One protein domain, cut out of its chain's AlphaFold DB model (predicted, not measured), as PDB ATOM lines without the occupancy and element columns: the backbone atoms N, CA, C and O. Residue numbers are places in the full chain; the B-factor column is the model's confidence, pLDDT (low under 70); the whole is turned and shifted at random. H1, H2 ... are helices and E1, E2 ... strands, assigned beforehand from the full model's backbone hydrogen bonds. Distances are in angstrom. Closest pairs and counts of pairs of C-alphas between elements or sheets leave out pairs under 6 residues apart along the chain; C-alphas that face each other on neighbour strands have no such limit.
ATOM      1  N   LEU A   3     -21.808 -49.481  -5.492       98.06
ATOM      2  CA  LEU A   3     -21.441 -49.318  -6.894       98.06
ATOM      3  C   LEU A   3     -22.694 -49.004  -7.701       98.06
ATOM      4  O   LEU A   3     -23.646 -49.786  -7.669       98.06
ATOM      5  N   THR A   4     -22.631 -47.956  -8.514       97.06
ATOM      6  CA  THR A   4     -23.597 -47.715  -9.590       97.06
ATOM      7  C   THR A   4     -22.871 -47.360 -10.895       97.06
ATOM      8  O   THR A   4     -21.738 -46.866 -10.866       97.06
ATOM      9  N   PRO A   5     -23.442 -47.662 -12.074       95.94
ATOM     10  CA  PRO A   5     -22.895 -47.193 -13.337       95.94
ATOM     11  C   PRO A   5     -23.246 -45.716 -13.556       95.94
ATOM     12  O   PRO A   5     -24.327 -45.251 -13.194       95.94
ATOM     13  N   LEU A   6     -22.374 -44.988 -14.252       93.56
ATOM     14  CA  LEU A   6     -22.723 -43.691 -14.818       93.56
ATOM     15  C   LEU A   6     -23.936 -43.869 -15.744       93.56
ATOM     16  O   LEU A   6     -23.889 -44.652 -16.689       93.56
ATOM     17  N   ALA A   7     -25.014 -43.137 -15.473       90.94
ATOM     18  CA  ALA A   7     -26.270 -43.256 -16.211       90.94
ATOM     19  C   ALA A   7     -26.869 -41.864 -16.502       90.94
ATOM     20  O   ALA A   7     -27.718 -41.377 -15.740       90.94
ATOM     21  N   PRO A   8     -26.416 -41.172 -17.567       90.19
ATOM     22  CA  PRO A   8     -26.985 -39.897 -17.993       90.19
ATOM     23  C   PRO A   8     -28.388 -40.090 -18.592       90.19
ATOM     24  O   PRO A   8     -28.746 -41.167 -19.056       90.19
ATOM     25  N   GLY A   9     -29.195 -39.027 -18.595       87.12
ATOM     26  CA  GLY A   9     -30.551 -39.070 -19.157       87.12
ATOM     27  C   GLY A   9     -31.561 -39.844 -18.301       87.12
ATOM     28  O   GLY A   9     -31.340 -40.074 -17.110       87.12
ATOM     29  N   ALA A  10     -32.701 -40.195 -18.898       86.69
ATOM     30  CA  ALA A  10     -33.824 -40.833 -18.202       86.69
ATOM     31  C   ALA A  10     -33.717 -42.367 -18.139       86.69
ATOM     32  O   ALA A  10     -34.188 -42.970 -17.179       86.69
ATOM     33  N   LEU A  11     -33.082 -42.995 -19.134       87.94
ATOM     34  CA  LEU A  11     -32.952 -44.448 -19.210       87.94
ATOM     35  C   LEU A  11     -31.775 -44.921 -18.349       87.94
ATOM     36  O   LEU A  11     -30.619 -44.818 -18.756       87.94
ATOM     37  N   LYS A  12     -32.070 -45.417 -17.147       89.38
ATOM     38  CA  LYS A  12     -31.043 -45.874 -16.198       89.38
ATOM     39  C   LYS A  12     -30.638 -47.329 -16.398       89.38
ATOM     40  O   LYS A  12     -29.473 -47.685 -16.222       89.38
ATOM     41  N   ASP A  13     -31.587 -48.148 -16.827       94.00
ATOM     42  CA  ASP A  13     -31.371 -49.549 -17.141       94.00
ATOM     43  C   ASP A  13     -31.334 -49.764 -18.661       94.00
ATOM     44  O   ASP A  13     -32.328 -49.581 -19.364       94.00
ATOM     45  N   SER A  14     -30.163 -50.113 -19.185       94.38
ATOM     46  CA  SER A  14     -29.933 -50.380 -20.603       94.38
ATOM     47  C   SER A  14     -28.849 -51.447 -20.780       94.38
ATOM     48  O   SER A  14     -28.073 -51.706 -19.853       94.38
ATOM     49  N   PRO A  15     -28.721 -52.065 -21.970       95.44
ATOM     50  CA  PRO A  15     -27.620 -52.988 -22.244       95.44
ATOM     51  C   PRO A  15     -26.238 -52.386 -21.942       95.44
ATOM     52  O   PRO A  15     -25.371 -53.078 -21.406       95.44
ATOM     53  N   LEU A  16     -26.045 -51.091 -22.222       96.12
ATOM     54  CA  LEU A  16     -24.802 -50.376 -21.933       96.12
ATOM     55  C   LEU A  16     -24.553 -50.266 -20.421       96.12
ATOM     56  O   LEU A  16     -23.499 -50.690 -19.946       96.12
ATOM     57  N   THR A  17     -25.520 -49.757 -19.646       96.69
ATOM     58  CA  THR A  17     -25.338 -49.556 -18.195       96.69
ATOM     59  C   THR A  17     -25.197 -50.881 -17.445       96.69
ATOM     60  O   THR A  17     -24.376 -50.973 -16.532       96.69
ATOM     61  N   ARG A  18     -25.881 -51.947 -17.885       96.81
ATOM     62  CA  ARG A  18     -25.702 -53.315 -17.361       96.81
ATOM     63  C   ARG A  18     -24.287 -53.847 -17.592       96.81
ATOM     64  O   ARG A  18     -23.691 -54.416 -16.680       96.81
ATOM     65  N   ARG A  19     -23.715 -53.656 -18.789       97.06
ATOM     66  CA  ARG A  19     -22.330 -54.078 -19.084       97.06
ATOM     67  C   ARG A  19     -21.316 -53.297 -18.253       97.06
ATOM     68  O   ARG A  19     -20.413 -53.909 -17.686       97.06
ATOM     69  N   ILE A  20     -21.494 -51.979 -18.138       97.75
ATOM     70  CA  ILE A  20     -20.661 -51.113 -17.289       97.75
ATOM     71  C   ILE A  20     -20.705 -51.590 -15.834       97.75
ATOM     72  O   ILE A  20     -19.651 -51.760 -15.216       97.75
ATOM     73  N   PHE A  21     -21.906 -51.842 -15.307       98.06
ATOM     74  CA  PHE A  21     -22.103 -52.330 -13.947       98.06
ATOM     75  C   PHE A  21     -21.411 -53.676 -13.720       98.06
ATOM     76  O   PHE A  21     -20.617 -53.806 -12.793       98.06
ATOM     77  N   ASN A  22     -21.642 -54.658 -14.595       97.38
ATOM     78  CA  ASN A  22     -21.047 -55.990 -14.465       97.38
ATOM     79  C   ASN A  22     -19.514 -55.942 -14.468       97.38
ATOM     80  O   ASN A  22     -18.866 -56.645 -13.688       97.38
ATOM     81  N   LEU A  23     -18.927 -55.086 -15.310       97.62
ATOM     82  CA  LEU A  23     -17.484 -54.873 -15.351       97.62
ATOM     83  C   LEU A  23     -16.963 -54.266 -14.038       97.62
ATOM     84  O   LEU A  23     -15.965 -54.745 -13.496       97.62
ATOM     85  N   GLY A  24     -17.658 -53.254 -13.510       97.62
ATOM     86  CA  GLY A  24     -17.323 -52.616 -12.234       97.62
ATOM     87  C   GLY A  24     -17.464 -53.562 -11.049       97.62
ATOM     88  O   GLY A  24     -16.596 -53.599 -10.179       97.62
ATOM     89  N   TRP A  25     -18.502 -54.398 -11.049       98.19
ATOM     90  CA  TRP A  25     -18.724 -55.403 -10.017       98.19
ATOM     91  C   TRP A  25     -17.571 -56.405  -9.967       98.19
ATOM     92  O   TRP A  25     -16.998 -56.644  -8.906       98.19
ATOM     93  N   GLN A  26     -17.163 -56.942 -11.121       97.44
ATOM     94  CA  GLN A  26     -16.003 -57.831 -11.207       97.44
ATOM     95  C   GLN A  26     -14.720 -57.148 -10.716       97.44
ATOM     96  O   GLN A  26     -13.975 -57.738  -9.933       97.44
ATOM     97  N   ALA A  27     -14.477 -55.903 -11.137       97.44
ATOM     98  CA  ALA A  27     -13.298 -55.142 -10.739       97.44
ATOM     99  C   ALA A  27     -13.247 -54.908  -9.217       97.44
ATOM    100  O   ALA A  27     -12.223 -55.180  -8.590       97.44
ATOM    101  N   LEU A  28     -14.364 -54.505  -8.602       97.25
ATOM    102  CA  LEU A  28     -14.462 -54.315  -7.151       97.25
ATOM    103  C   LEU A  28     -14.278 -55.616  -6.368       97.25
ATOM    104  O   LEU A  28     -13.578 -55.629  -5.357       97.25
ATOM    105  N   ARG A  29     -14.872 -56.725  -6.826       97.75
ATOM    106  CA  ARG A  29     -14.696 -58.039  -6.185       97.75
ATOM    107  C   ARG A  29     -13.245 -58.517  -6.268       97.75
ATOM    108  O   ARG A  29     -12.741 -59.095  -5.308       97.75
ATOM    109  N   ASN A  30     -12.559 -58.255  -7.379       96.81
ATOM    110  CA  ASN A  30     -11.139 -58.572  -7.520       96.81
ATOM    111  C   ASN A  30     -10.271 -57.712  -6.600       96.81
ATOM    112  O   ASN A  30      -9.401 -58.247  -5.918       96.81
ATOM    113  N   GLU A  31     -10.535 -56.410  -6.525       96.56
ATOM    114  CA  GLU A  31      -9.794 -55.509  -5.644       96.56
ATOM    115  C   GLU A  31     -10.014 -55.868  -4.164       96.56
ATOM    116  O   GLU A  31      -9.052 -55.960  -3.407       96.56
ATOM    117  N   GLN A  32     -11.247 -56.200  -3.766       96.44
ATOM    118  CA  GLN A  32     -11.561 -56.723  -2.431       96.44
ATOM    119  C   GLN A  32     -10.727 -57.963  -2.079       96.44
ATOM    120  O   GLN A  32     -10.168 -58.033  -0.985       96.44
ATOM    121  N   ARG A  33     -10.617 -58.927  -3.004       96.94
ATOM    122  CA  ARG A  33      -9.787 -60.131  -2.819       96.94
ATOM    123  C   ARG A  33      -8.303 -59.788  -2.743       96.94
ATOM    124  O   ARG A  33      -7.613 -60.305  -1.874       96.94
ATOM    125  N   ARG A  34      -7.821 -58.897  -3.614       97.06
ATOM    126  CA  ARG A  34      -6.417 -58.465  -3.671       97.06
ATOM    127  C   ARG A  34      -5.965 -57.772  -2.387       97.06
ATOM    128  O   ARG A  34      -4.830 -57.958  -1.967       97.06
ATOM    129  N   GLN A  35      -6.845 -56.988  -1.769       97.44
ATOM    130  CA  GLN A  35      -6.594 -56.334  -0.480       97.44
ATOM    131  C   GLN A  35      -6.724 -57.292   0.717       97.44
ATOM    132  O   GLN A  35      -6.385 -56.916   1.835       97.44
ATOM    133  N   GLY A  36      -7.244 -58.509   0.515       97.25
ATOM    134  CA  GLY A  36      -7.490 -59.467   1.595       97.25
ATOM    135  C   GLY A  36      -8.621 -59.058   2.544       97.25
ATOM    136  O   GLY A  36      -8.694 -59.560   3.663       97.25
ATOM    137  N   TRP A  37      -9.509 -58.148   2.137       97.69
ATOM    138  CA  TRP A  37     -10.591 -57.690   3.006       97.69
ATOM    139  C   TRP A  37     -11.653 -58.763   3.187       97.69
ATOM    140  O   TRP A  37     -12.216 -59.267   2.211       97.69
ATOM    141  N   HIS A  38     -11.981 -59.063   4.442       97.56
ATOM    142  CA  HIS A  38     -13.064 -59.978   4.761       97.56
ATOM    143  C   HIS A  38     -14.412 -59.354   4.370       97.56
ATOM    144  O   HIS A  38     -14.775 -58.261   4.813       97.56
ATOM    145  N   CYS A  39     -15.136 -60.043   3.488       97.44
ATOM    146  CA  CYS A  39     -16.422 -59.604   2.966       97.44
ATOM    147  C   CYS A  39     -17.552 -60.174   3.822       97.44
ATOM    148  O   CYS A  39     -17.827 -61.367   3.755       97.44
ATOM    149  N   LEU A  40     -18.243 -59.307   4.561       97.31
ATOM    150  CA  LEU A  40     -19.369 -59.684   5.419       97.31
ATOM    151  C   LEU A  40     -20.637 -59.950   4.601       97.31
ATOM    152  O   LEU A  40     -21.390 -60.875   4.884       97.31
ATOM    153  N   ARG A  41     -20.872 -59.130   3.571       97.44
ATOM    154  CA  ARG A  41     -22.003 -59.274   2.648       97.44
ATOM    155  C   ARG A  41     -21.663 -58.651   1.303       97.44
ATOM    156  O   ARG A  41     -21.009 -57.612   1.259       97.44
ATOM    157  N   ALA A  42     -22.131 -59.262   0.223       97.88
ATOM    158  CA  ALA A  42     -22.100 -58.669  -1.104       97.88
ATOM    159  C   ALA A  42     -23.387 -59.010  -1.853       97.88
ATOM    160  O   ALA A  42     -23.808 -60.164  -1.848       97.88
ATOM    161  N   GLU A  43     -23.989 -58.017  -2.490       97.81
ATOM    162  CA  GLU A  43     -25.257 -58.147  -3.198       97.81
ATOM    163  C   GLU A  43     -25.243 -57.261  -4.441       97.81
ATOM    164  O   GLU A  43     -24.742 -56.140  -4.395       97.81
ATOM    165  N   ALA A  44     -25.761 -57.773  -5.553       97.38
ATOM    166  CA  ALA A  44     -25.904 -57.037  -6.799       97.38
ATOM    167  C   ALA A  44     -27.362 -57.128  -7.249       97.38
ATOM    168  O   ALA A  44     -27.916 -58.223  -7.338       97.38
ATOM    169  N   LEU A  45     -27.966 -55.977  -7.512       95.44
ATOM    170  CA  LEU A  45     -29.379 -55.816  -7.810       95.44
ATOM    171  C   LEU A  45     -29.541 -55.229  -9.211       95.44
ATOM    172  O   LEU A  45     -28.897 -54.241  -9.560       95.44
ATOM    173  N   GLY A  46     -30.420 -55.830 -10.011       92.38
ATOM    174  CA  GLY A  46     -30.899 -55.240 -11.259       92.38
ATOM    175  C   GLY A  46     -32.226 -54.537 -11.006       92.38
ATOM    176  O   GLY A  46     -33.237 -55.211 -10.818       92.38
ATOM    177  N   LEU A  47     -32.227 -53.204 -10.980       88.88
ATOM    178  CA  LEU A  47     -33.412 -52.394 -10.704       88.88
ATOM    179  C   LEU A  47     -33.821 -51.585 -11.945       88.88
ATOM    180  O   LEU A  47     -32.977 -51.293 -12.793       88.88
ATOM    181  N   PRO A  48     -35.082 -51.116 -12.034       84.69
ATOM    182  CA  PRO A  48     -35.481 -50.146 -13.060       84.69
ATOM    183  C   PRO A  48     -34.648 -48.851 -13.023       84.69
ATOM    184  O   PRO A  48     -34.458 -48.193 -14.044       84.69
ATOM    185  N   ALA A  49     -34.126 -48.502 -11.843       85.75
ATOM    186  CA  ALA A  49     -33.222 -47.375 -11.629       85.75
ATOM    187  C   ALA A  49     -31.764 -47.653 -12.054       85.75
ATOM    188  O   ALA A  49     -30.920 -46.772 -11.914       85.75
ATOM    189  N   GLY A  50     -31.471 -48.832 -12.612       91.25
ATOM    190  CA  GLY A  50     -30.133 -49.275 -12.995       91.25
ATOM    191  C   GLY A  50     -29.584 -50.378 -12.086       91.25
ATOM    192  O   GLY A  50     -30.247 -50.853 -11.166       91.25
ATOM    193  N   GLY A  51     -28.362 -50.825 -12.383       94.00
ATOM    194  CA  GLY A  51     -27.658 -51.800 -11.554       94.00
ATOM    195  C   GLY A  51     -27.092 -51.157 -10.288       94.00
ATOM    196  O   GLY A  51     -26.391 -50.150 -10.379       94.00
ATOM    197  N   GLU A  52     -27.349 -51.768  -9.134       96.88
ATOM    198  CA  GLU A  52     -26.808 -51.339  -7.842       96.88
ATOM    199  C   GLU A  52     -26.066 -52.489  -7.162       96.88
ATOM    200  O   GLU A  52     -26.543 -53.621  -7.112       96.88
ATOM    201  N   GLY A  53     -24.870 -52.215  -6.646       97.75
ATOM    202  CA  GLY A  53     -24.023 -53.213  -6.005       97.75
ATOM    203  C   GLY A  53     -23.640 -52.778  -4.604       97.75
ATOM    204  O   GLY A  53     -23.102 -51.695  -4.425       97.75
ATOM    205  N   PHE A  54     -23.841 -53.638  -3.614       97.88
ATOM    206  CA  PHE A  54     -23.527 -53.379  -2.215       97.88
ATOM    207  C   PHE A  54     -22.467 -54.363  -1.737       97.88
ATOM    208  O   PHE A  54     -22.610 -55.570  -1.917       97.88
ATOM    209  N   ILE A  55     -21.404 -53.867  -1.101       98.06
ATOM    210  CA  ILE A  55     -20.394 -54.713  -0.452       98.06
ATOM    211  C   ILE A  55     -20.093 -54.162   0.943       98.06
ATOM    212  O   ILE A  55     -19.679 -53.011   1.099       98.06
ATOM    213  N   SER A  56     -20.283 -55.000   1.957       97.75
ATOM    214  CA  SER A  56     -19.912 -54.743   3.346       97.75
ATOM    215  C   SER A  56     -18.609 -55.469   3.666       97.75
ATOM    216  O   SER A  56     -18.492 -56.676   3.435       97.75
ATOM    217  N   LEU A  57     -17.622 -54.726   4.162       97.56
ATOM    218  CA  LEU A  57     -16.262 -55.204   4.396       97.56
ATOM    219  C   LEU A  57     -15.835 -54.939   5.833       97.56
ATOM    220  O   LEU A  57     -16.139 -53.887   6.392       97.56
ATOM    221  N   GLN A  58     -15.040 -55.845   6.385       96.81
ATOM    222  CA  GLN A  58     -14.315 -55.624   7.630       96.81
ATOM    223  C   GLN A  58     -12.974 -54.936   7.326       96.81
ATOM    224  O   GLN A  58     -11.932 -55.580   7.241       96.81
ATOM    225  N   ALA A  59     -13.025 -53.623   7.089       96.62
ATOM    226  CA  ALA A  59     -11.869 -52.789   6.755       96.62
ATOM    227  C   ALA A  59     -12.112 -51.321   7.143       96.62
ATOM    228  O   ALA A  59     -13.257 -50.886   7.277       96.62
ATOM    229  N   ALA A  60     -11.041 -50.536   7.296       95.56
ATOM    230  CA  ALA A  60     -11.154 -49.111   7.594       95.56
ATOM    231  C   ALA A  60     -11.728 -48.342   6.391       95.56
ATOM    232  O   ALA A  60     -11.160 -48.378   5.297       95.56
ATOM    233  N   ALA A  61     -12.825 -47.605   6.593       96.06
ATOM    234  CA  ALA A  61     -13.514 -46.887   5.517       96.06
ATOM    235  C   ALA A  61     -12.604 -45.939   4.702       96.06
ATOM    236  O   ALA A  61     -12.702 -45.973   3.474       96.06
ATOM    237  N   PRO A  62     -11.660 -45.176   5.297       94.44
ATOM    238  CA  PRO A  62     -10.729 -44.352   4.519       94.44
ATOM    239  C   PRO A  62      -9.827 -45.166   3.578       94.44
ATOM    240  O   PRO A  62      -9.638 -44.788   2.423       94.44
ATOM    241  N   GLN A  63      -9.328 -46.321   4.031       94.94
ATOM    242  CA  GLN A  63      -8.507 -47.217   3.208       94.94
ATOM    243  C   GLN A  63      -9.324 -47.783   2.040       94.94
ATOM    244  O   GLN A  63      -8.853 -47.835   0.900       94.94
ATOM    245  N   VAL A  64     -10.574 -48.166   2.316       97.06
ATOM    246  CA  VAL A  64     -11.519 -48.622   1.294       97.06
ATOM    247  C   VAL A  64     -11.795 -47.513   0.279       97.06
ATOM    248  O   VAL A  64     -11.707 -47.756  -0.922       97.06
ATOM    249  N   LYS A  65     -12.034 -46.275   0.730       96.88
ATOM    250  CA  LYS A  65     -12.286 -45.131  -0.157       96.88
ATOM    251  C   LYS A  65     -11.101 -44.832  -1.071       96.88
ATOM    252  O   LYS A  65     -11.302 -44.699  -2.274       96.88
ATOM    253  N   GLN A  66      -9.881 -44.783  -0.541       95.00
ATOM    254  CA  GLN A  66      -8.673 -44.554  -1.346       95.00
ATOM    255  C   GLN A  66      -8.487 -45.623  -2.427       95.00
ATOM    256  O   GLN A  66      -8.104 -45.330  -3.557       95.00
ATOM    257  N   CYS A  67      -8.773 -46.876  -2.088       96.12
ATOM    258  CA  CYS A  67      -8.715 -47.992  -3.016       96.12
ATOM    259  C   CYS A  67      -9.776 -47.891  -4.123       96.12
ATOM    260  O   CYS A  67      -9.434 -48.056  -5.293       96.12
ATOM    261  N   CYS A  68     -11.020 -47.552  -3.776       97.06
ATOM    262  CA  CYS A  68     -12.080 -47.301  -4.751       97.06
ATOM    263  C   CYS A  68     -11.728 -46.133  -5.683       97.06
ATOM    264  O   CYS A  68     -11.850 -46.277  -6.893       97.06
ATOM    265  N   ILE A  69     -11.209 -45.023  -5.148       95.69
ATOM    266  CA  ILE A  69     -10.768 -43.879  -5.960       95.69
ATOM    267  C   ILE A  69      -9.650 -44.287  -6.921       95.69
ATOM    268  O   ILE A  69      -9.716 -43.978  -8.108       95.69
ATOM    269  N   ARG A  70      -8.646 -45.030  -6.439       95.19
ATOM    270  CA  ARG A  70      -7.576 -45.543  -7.300       95.19
ATOM    271  C   ARG A  70      -8.148 -46.394  -8.430       95.19
ATOM    272  O   ARG A  70      -7.746 -46.231  -9.571       95.19
ATOM    273  N   LEU A  71      -9.106 -47.270  -8.123       96.00
ATOM    274  CA  LEU A  71      -9.761 -48.109  -9.121       96.00
ATOM    275  C   LEU A  71     -10.506 -47.275 -10.180       96.00
ATOM    276  O   LEU A  71     -10.385 -47.569 -11.368       96.00
ATOM    277  N   GLU A  72     -11.229 -46.229  -9.773       95.75
ATOM    278  CA  GLU A  72     -11.904 -45.293 -10.687       95.75
ATOM    279  C   GLU A  72     -10.923 -44.535 -11.597       95.75
ATOM    280  O   GLU A  72     -11.265 -44.198 -12.732       95.75
ATOM    281  N   GLU A  73      -9.713 -44.255 -11.109       93.12
ATOM    282  CA  GLU A  73      -8.694 -43.488 -11.832       93.12
ATOM    283  C   GLU A  73      -7.825 -44.347 -12.752       93.12
ATOM    284  O   GLU A  73      -7.447 -43.886 -13.828       93.12
ATOM    285  N   THR A  74      -7.506 -45.581 -12.353       93.81
ATOM    286  CA  THR A  74      -6.549 -46.425 -13.083       93.81
ATOM    287  C   THR A  74      -7.207 -47.464 -13.978       93.81
ATOM    288  O   THR A  74      -6.577 -47.936 -14.922       93.81
ATOM    289  N   HIS A  75      -8.442 -47.881 -13.687       95.81
ATOM    290  CA  HIS A  75      -9.123 -48.840 -14.550       95.81
ATOM    291  C   HIS A  75      -9.601 -48.134 -15.834       95.81
ATOM    292  O   HIS A  75     -10.200 -47.064 -15.732       95.81
ATOM    293  N   PRO A  76      -9.448 -48.729 -17.034       95.56
ATOM    294  CA  PRO A  76      -9.886 -48.099 -18.287       95.56
ATOM    295  C   PRO A  76     -11.372 -47.695 -18.304       95.56
ATOM    296  O   PRO A  76     -11.733 -46.629 -18.787       95.56
ATOM    297  N   ALA A  77     -12.238 -48.512 -17.695       97.06
ATOM    298  CA  ALA A  77     -13.658 -48.199 -17.481       97.06
ATOM    299  C   ALA A  77     -13.966 -47.468 -16.157       97.06
ATOM    300  O   ALA A  77     -15.132 -47.244 -15.846       97.06
ATOM    301  N   GLY A  78     -12.955 -47.108 -15.361       96.31
ATOM    302  CA  GLY A  78     -13.121 -46.568 -14.006       96.31
ATOM    303  C   GLY A  78     -13.984 -45.308 -13.961       96.31
ATOM    304  O   GLY A  78     -14.855 -45.151 -13.108       96.31
ATOM    305  N   ARG A  79     -13.851 -44.467 -14.989       95.31
ATOM    306  CA  ARG A  79     -14.653 -43.253 -15.184       95.31
ATOM    307  C   ARG A  79     -16.101 -43.507 -15.602       95.31
ATOM    308  O   ARG A  79     -16.813 -42.534 -15.847       95.31
ATOM    309  N   LEU A  80     -16.545 -44.755 -15.680       97.12
ATOM    310  CA  LEU A  80     -17.937 -45.132 -15.928       97.12
ATOM    311  C   LEU A  80     -18.637 -45.640 -14.666       97.12
ATOM    312  O   LEU A  80     -19.810 -45.992 -14.730       97.12
ATOM    313  N   TRP A  81     -17.947 -45.675 -13.528       96.88
ATOM    314  CA  TRP A  81     -18.504 -46.122 -12.254       96.88
ATOM    315  C   TRP A  81     -18.674 -44.953 -11.300       96.88
ATOM    316  O   TRP A  81     -18.015 -43.924 -11.449       96.88
ATOM    317  N   ASP A  82     -19.577 -45.111 -10.347       94.19
ATOM    318  CA  ASP A  82     -19.690 -44.284  -9.158       94.19
ATOM    319  C   ASP A  82     -19.585 -45.212  -7.947       94.19
ATOM    320  O   ASP A  82     -20.400 -46.133  -7.798       94.19
ATOM    321  N   ILE A  83     -18.514 -45.053  -7.160       96.94
ATOM    322  CA  ILE A  83     -18.200 -45.932  -6.033       96.94
ATOM    323  C   ILE A  83     -18.202 -45.142  -4.722       96.94
ATOM    324  O   ILE A  83     -17.229 -44.485  -4.317       96.94
ATOM    325  N   ASP A  84     -19.301 -45.289  -3.993       96.81
ATOM    326  CA  ASP A  84     -19.479 -44.688  -2.683       96.81
ATOM    327  C   ASP A  84     -18.979 -45.609  -1.576       96.81
ATOM    328  O   ASP A  84     -19.199 -46.823  -1.564       96.81
ATOM    329  N   VAL A  85     -18.307 -45.025  -0.588       97.81
ATOM    330  CA  VAL A  85     -17.854 -45.733   0.610       97.81
ATOM    331  C   VAL A  85     -18.461 -45.039   1.807       97.81
ATOM    332  O   VAL A  85     -18.349 -43.825   1.935       97.81
ATOM    333  N   LEU A  86     -19.108 -45.829   2.656       97.56
ATOM    334  CA  LEU A  86     -19.724 -45.375   3.889       97.56
ATOM    335  C   LEU A  86     -18.906 -45.909   5.064       97.56
ATOM    336  O   LEU A  86     -18.384 -47.027   4.981       97.56
ATOM    337  N   ASP A  87     -18.791 -45.126   6.132       95.75
ATOM    338  CA  ASP A  87     -18.272 -45.612   7.410       95.75
ATOM    339  C   ASP A  87     -19.327 -46.407   8.201       95.75
ATOM    340  O   ASP A  87     -20.458 -46.613   7.755       95.75
ATOM    341  N   ALA A  88     -18.944 -46.886   9.387       93.31
ATOM    342  CA  ALA A  88     -19.822 -47.667  10.256       93.31
ATOM    343  C   ALA A  88     -21.015 -46.858  10.804       93.31
ATOM    344  O   ALA A  88     -21.971 -47.449  11.301       93.31
ATOM    345  N   GLN A  89     -20.970 -45.527  10.709       95.06
ATOM    346  CA  GLN A  89     -22.047 -44.616  11.091       95.06
ATOM    347  C   GLN A  89     -22.959 -44.277   9.899       95.06
ATOM    348  O   GLN A  89     -23.935 -43.547  10.061       95.06
ATOM    349  N   GLY A  90     -22.666 -44.806   8.706       93.62
ATOM    350  CA  GLY A  90     -23.428 -44.547   7.488       93.62
ATOM    351  C   GLY A  90     -23.090 -43.215   6.816       93.62
ATOM    352  O   GLY A  90     -23.790 -42.811   5.887       93.62
ATOM    353  N   ARG A  91     -22.025 -42.518   7.230       96.25
ATOM    354  CA  ARG A  91     -21.569 -41.307   6.538       96.25
ATOM    355  C   ARG A  91     -20.826 -41.702   5.267       96.25
ATOM    356  O   ARG A  91     -19.892 -42.496   5.312       96.25
ATOM    357  N   ILE A  92     -21.203 -41.103   4.137       96.69
ATOM    358  CA  ILE A  92     -20.477 -41.243   2.869       96.69
ATOM    359  C   ILE A  92     -19.167 -40.447   2.941       96.69
ATOM    360  O   ILE A  92     -19.173 -39.257   3.259       96.69
ATOM    361  N   LEU A  93     -18.053 -41.099   2.608       95.94
ATOM    362  CA  LEU A  93     -16.745 -40.470   2.463       95.94
ATOM    363  C   LEU A  93     -16.628 -39.828   1.078       95.94
ATOM    364  O   LEU A  93     -16.782 -40.486   0.038       95.94
ATOM    365  N   SER A  94     -16.303 -38.542   1.072       92.81
ATOM    366  CA  SER A  94     -16.042 -37.760  -0.130       92.81
ATOM    367  C   SER A  94     -14.586 -37.894  -0.595       92.81
ATOM    368  O   SER A  94     -13.740 -38.497   0.066       92.81
ATOM    369  N   ARG A  95     -14.285 -37.341  -1.774       91.38
ATOM    370  CA  ARG A  95     -12.901 -37.213  -2.262       91.38
ATOM    371  C   ARG A  95     -12.125 -36.157  -1.466       91.38
ATOM    372  O   ARG A  95     -10.945 -36.364  -1.195       91.38
ATOM    373  N   ASP A  96     -12.812 -35.108  -1.018       90.00
ATOM    374  CA  ASP A  96     -12.240 -34.041  -0.190       90.00
ATOM    375  C   ASP A  96     -11.814 -34.572   1.188       90.00
ATOM    376  O   ASP A  96     -10.734 -34.231   1.660       90.00
ATOM    377  N   ASP A  97     -12.578 -35.507   1.777       89.31
ATOM    378  CA  ASP A  97     -12.190 -36.216   3.015       89.31
ATOM    379  C   ASP A  97     -10.863 -36.994   2.861       89.31
ATOM    380  O   ASP A  97     -10.224 -37.345   3.849       89.31
ATOM    381  N   CYS A  98     -10.442 -37.277   1.622       84.62
ATOM    382  CA  CYS A  98      -9.180 -37.937   1.283       84.62
ATOM    383  C   CYS A  98      -8.118 -36.968   0.726       84.62
ATOM    384  O   CYS A  98      -7.064 -37.430   0.290       84.62
ATOM    385  N   GLY A  99      -8.379 -35.655   0.700       86.62
ATOM    386  CA  GLY A  99      -7.473 -34.648   0.136       86.62
ATOM    387  C   GLY A  99      -7.304 -34.733  -1.385       86.62
ATOM    388  O   GLY A  99      -6.275 -34.313  -1.912       86.62
ATOM    389  N   LEU A 100      -8.280 -35.305  -2.097       85.75
ATOM    390  CA  LEU A 100      -8.212 -35.545  -3.540       85.75
ATOM    391  C   LEU A 100      -9.148 -34.608  -4.312       85.75
ATOM    392  O   LEU A 100     -10.251 -34.327  -3.848       85.75
ATOM    393  N   PRO A 101      -8.763 -34.167  -5.526       87.00
ATOM    394  CA  PRO A 101      -9.572 -33.241  -6.306       87.00
ATOM    395  C   PRO A 101     -10.876 -33.893  -6.765       87.00
ATOM    396  O   PRO A 101     -10.963 -35.116  -6.919       87.00
ATOM    397  N   ALA A 102     -11.878 -33.067  -7.065       88.81
ATOM    398  CA  ALA A 102     -13.129 -33.521  -7.654       88.81
ATOM    399  C   ALA A 102     -12.901 -34.312  -8.957       88.81
ATOM    400  O   ALA A 102     -12.010 -34.019  -9.755       88.81
TER     401      ALA A 102
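Overview. This is residues 3 to 102 of the 141 residues of the protein "Apo-citrate lyase phosphoribosyl-dephospho-CoA transferase" of Serratia rubidaea (UniProt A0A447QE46). A long hairpin, E2 and E3, has the short strand pair E1 and E4 beside it, E1 next to E3; the long helix H1 packs on E3 and E1, and H2 on E4. The printed part has 100 residues with two named helices and four strands, order E1, H1, E2, E3, H2, E4; both sheets are antiparallel, the class mixed. It is compact, radius of gyration of the C-alphas 13.3 A, spans 34 by 30 by 27 A.

Arrangement. In the hairpin of E2, residues 38 to 47, and E3, residues 50 to 58, N 43 and O 54 are within hydrogen-bond range, 2.9 A. E1, residues 3 to 5, and E4, residues 81 to 86, have N 82 and O 4 at 2.8 A. The closest C-alphas of E1 and E3 are Leu 3 and Gly 53, 4.8 A. H1, residues 15 to 34, and H2, residues 61 to 74, are close but not clearly touching, C-alphas 28 and 68 at 7.8 A. Both have every O i to N i+4 pair within range.

Along the chain. H1 measures 28.7 A, E3 26.8 A. C-alpha 3 is at (-21.441, -49.318, -6.894), C-alpha 86 at (-19.724, -45.375, 3.889).

Size, cuts and confidence. The printed part has no cut; no printed residue is under 70.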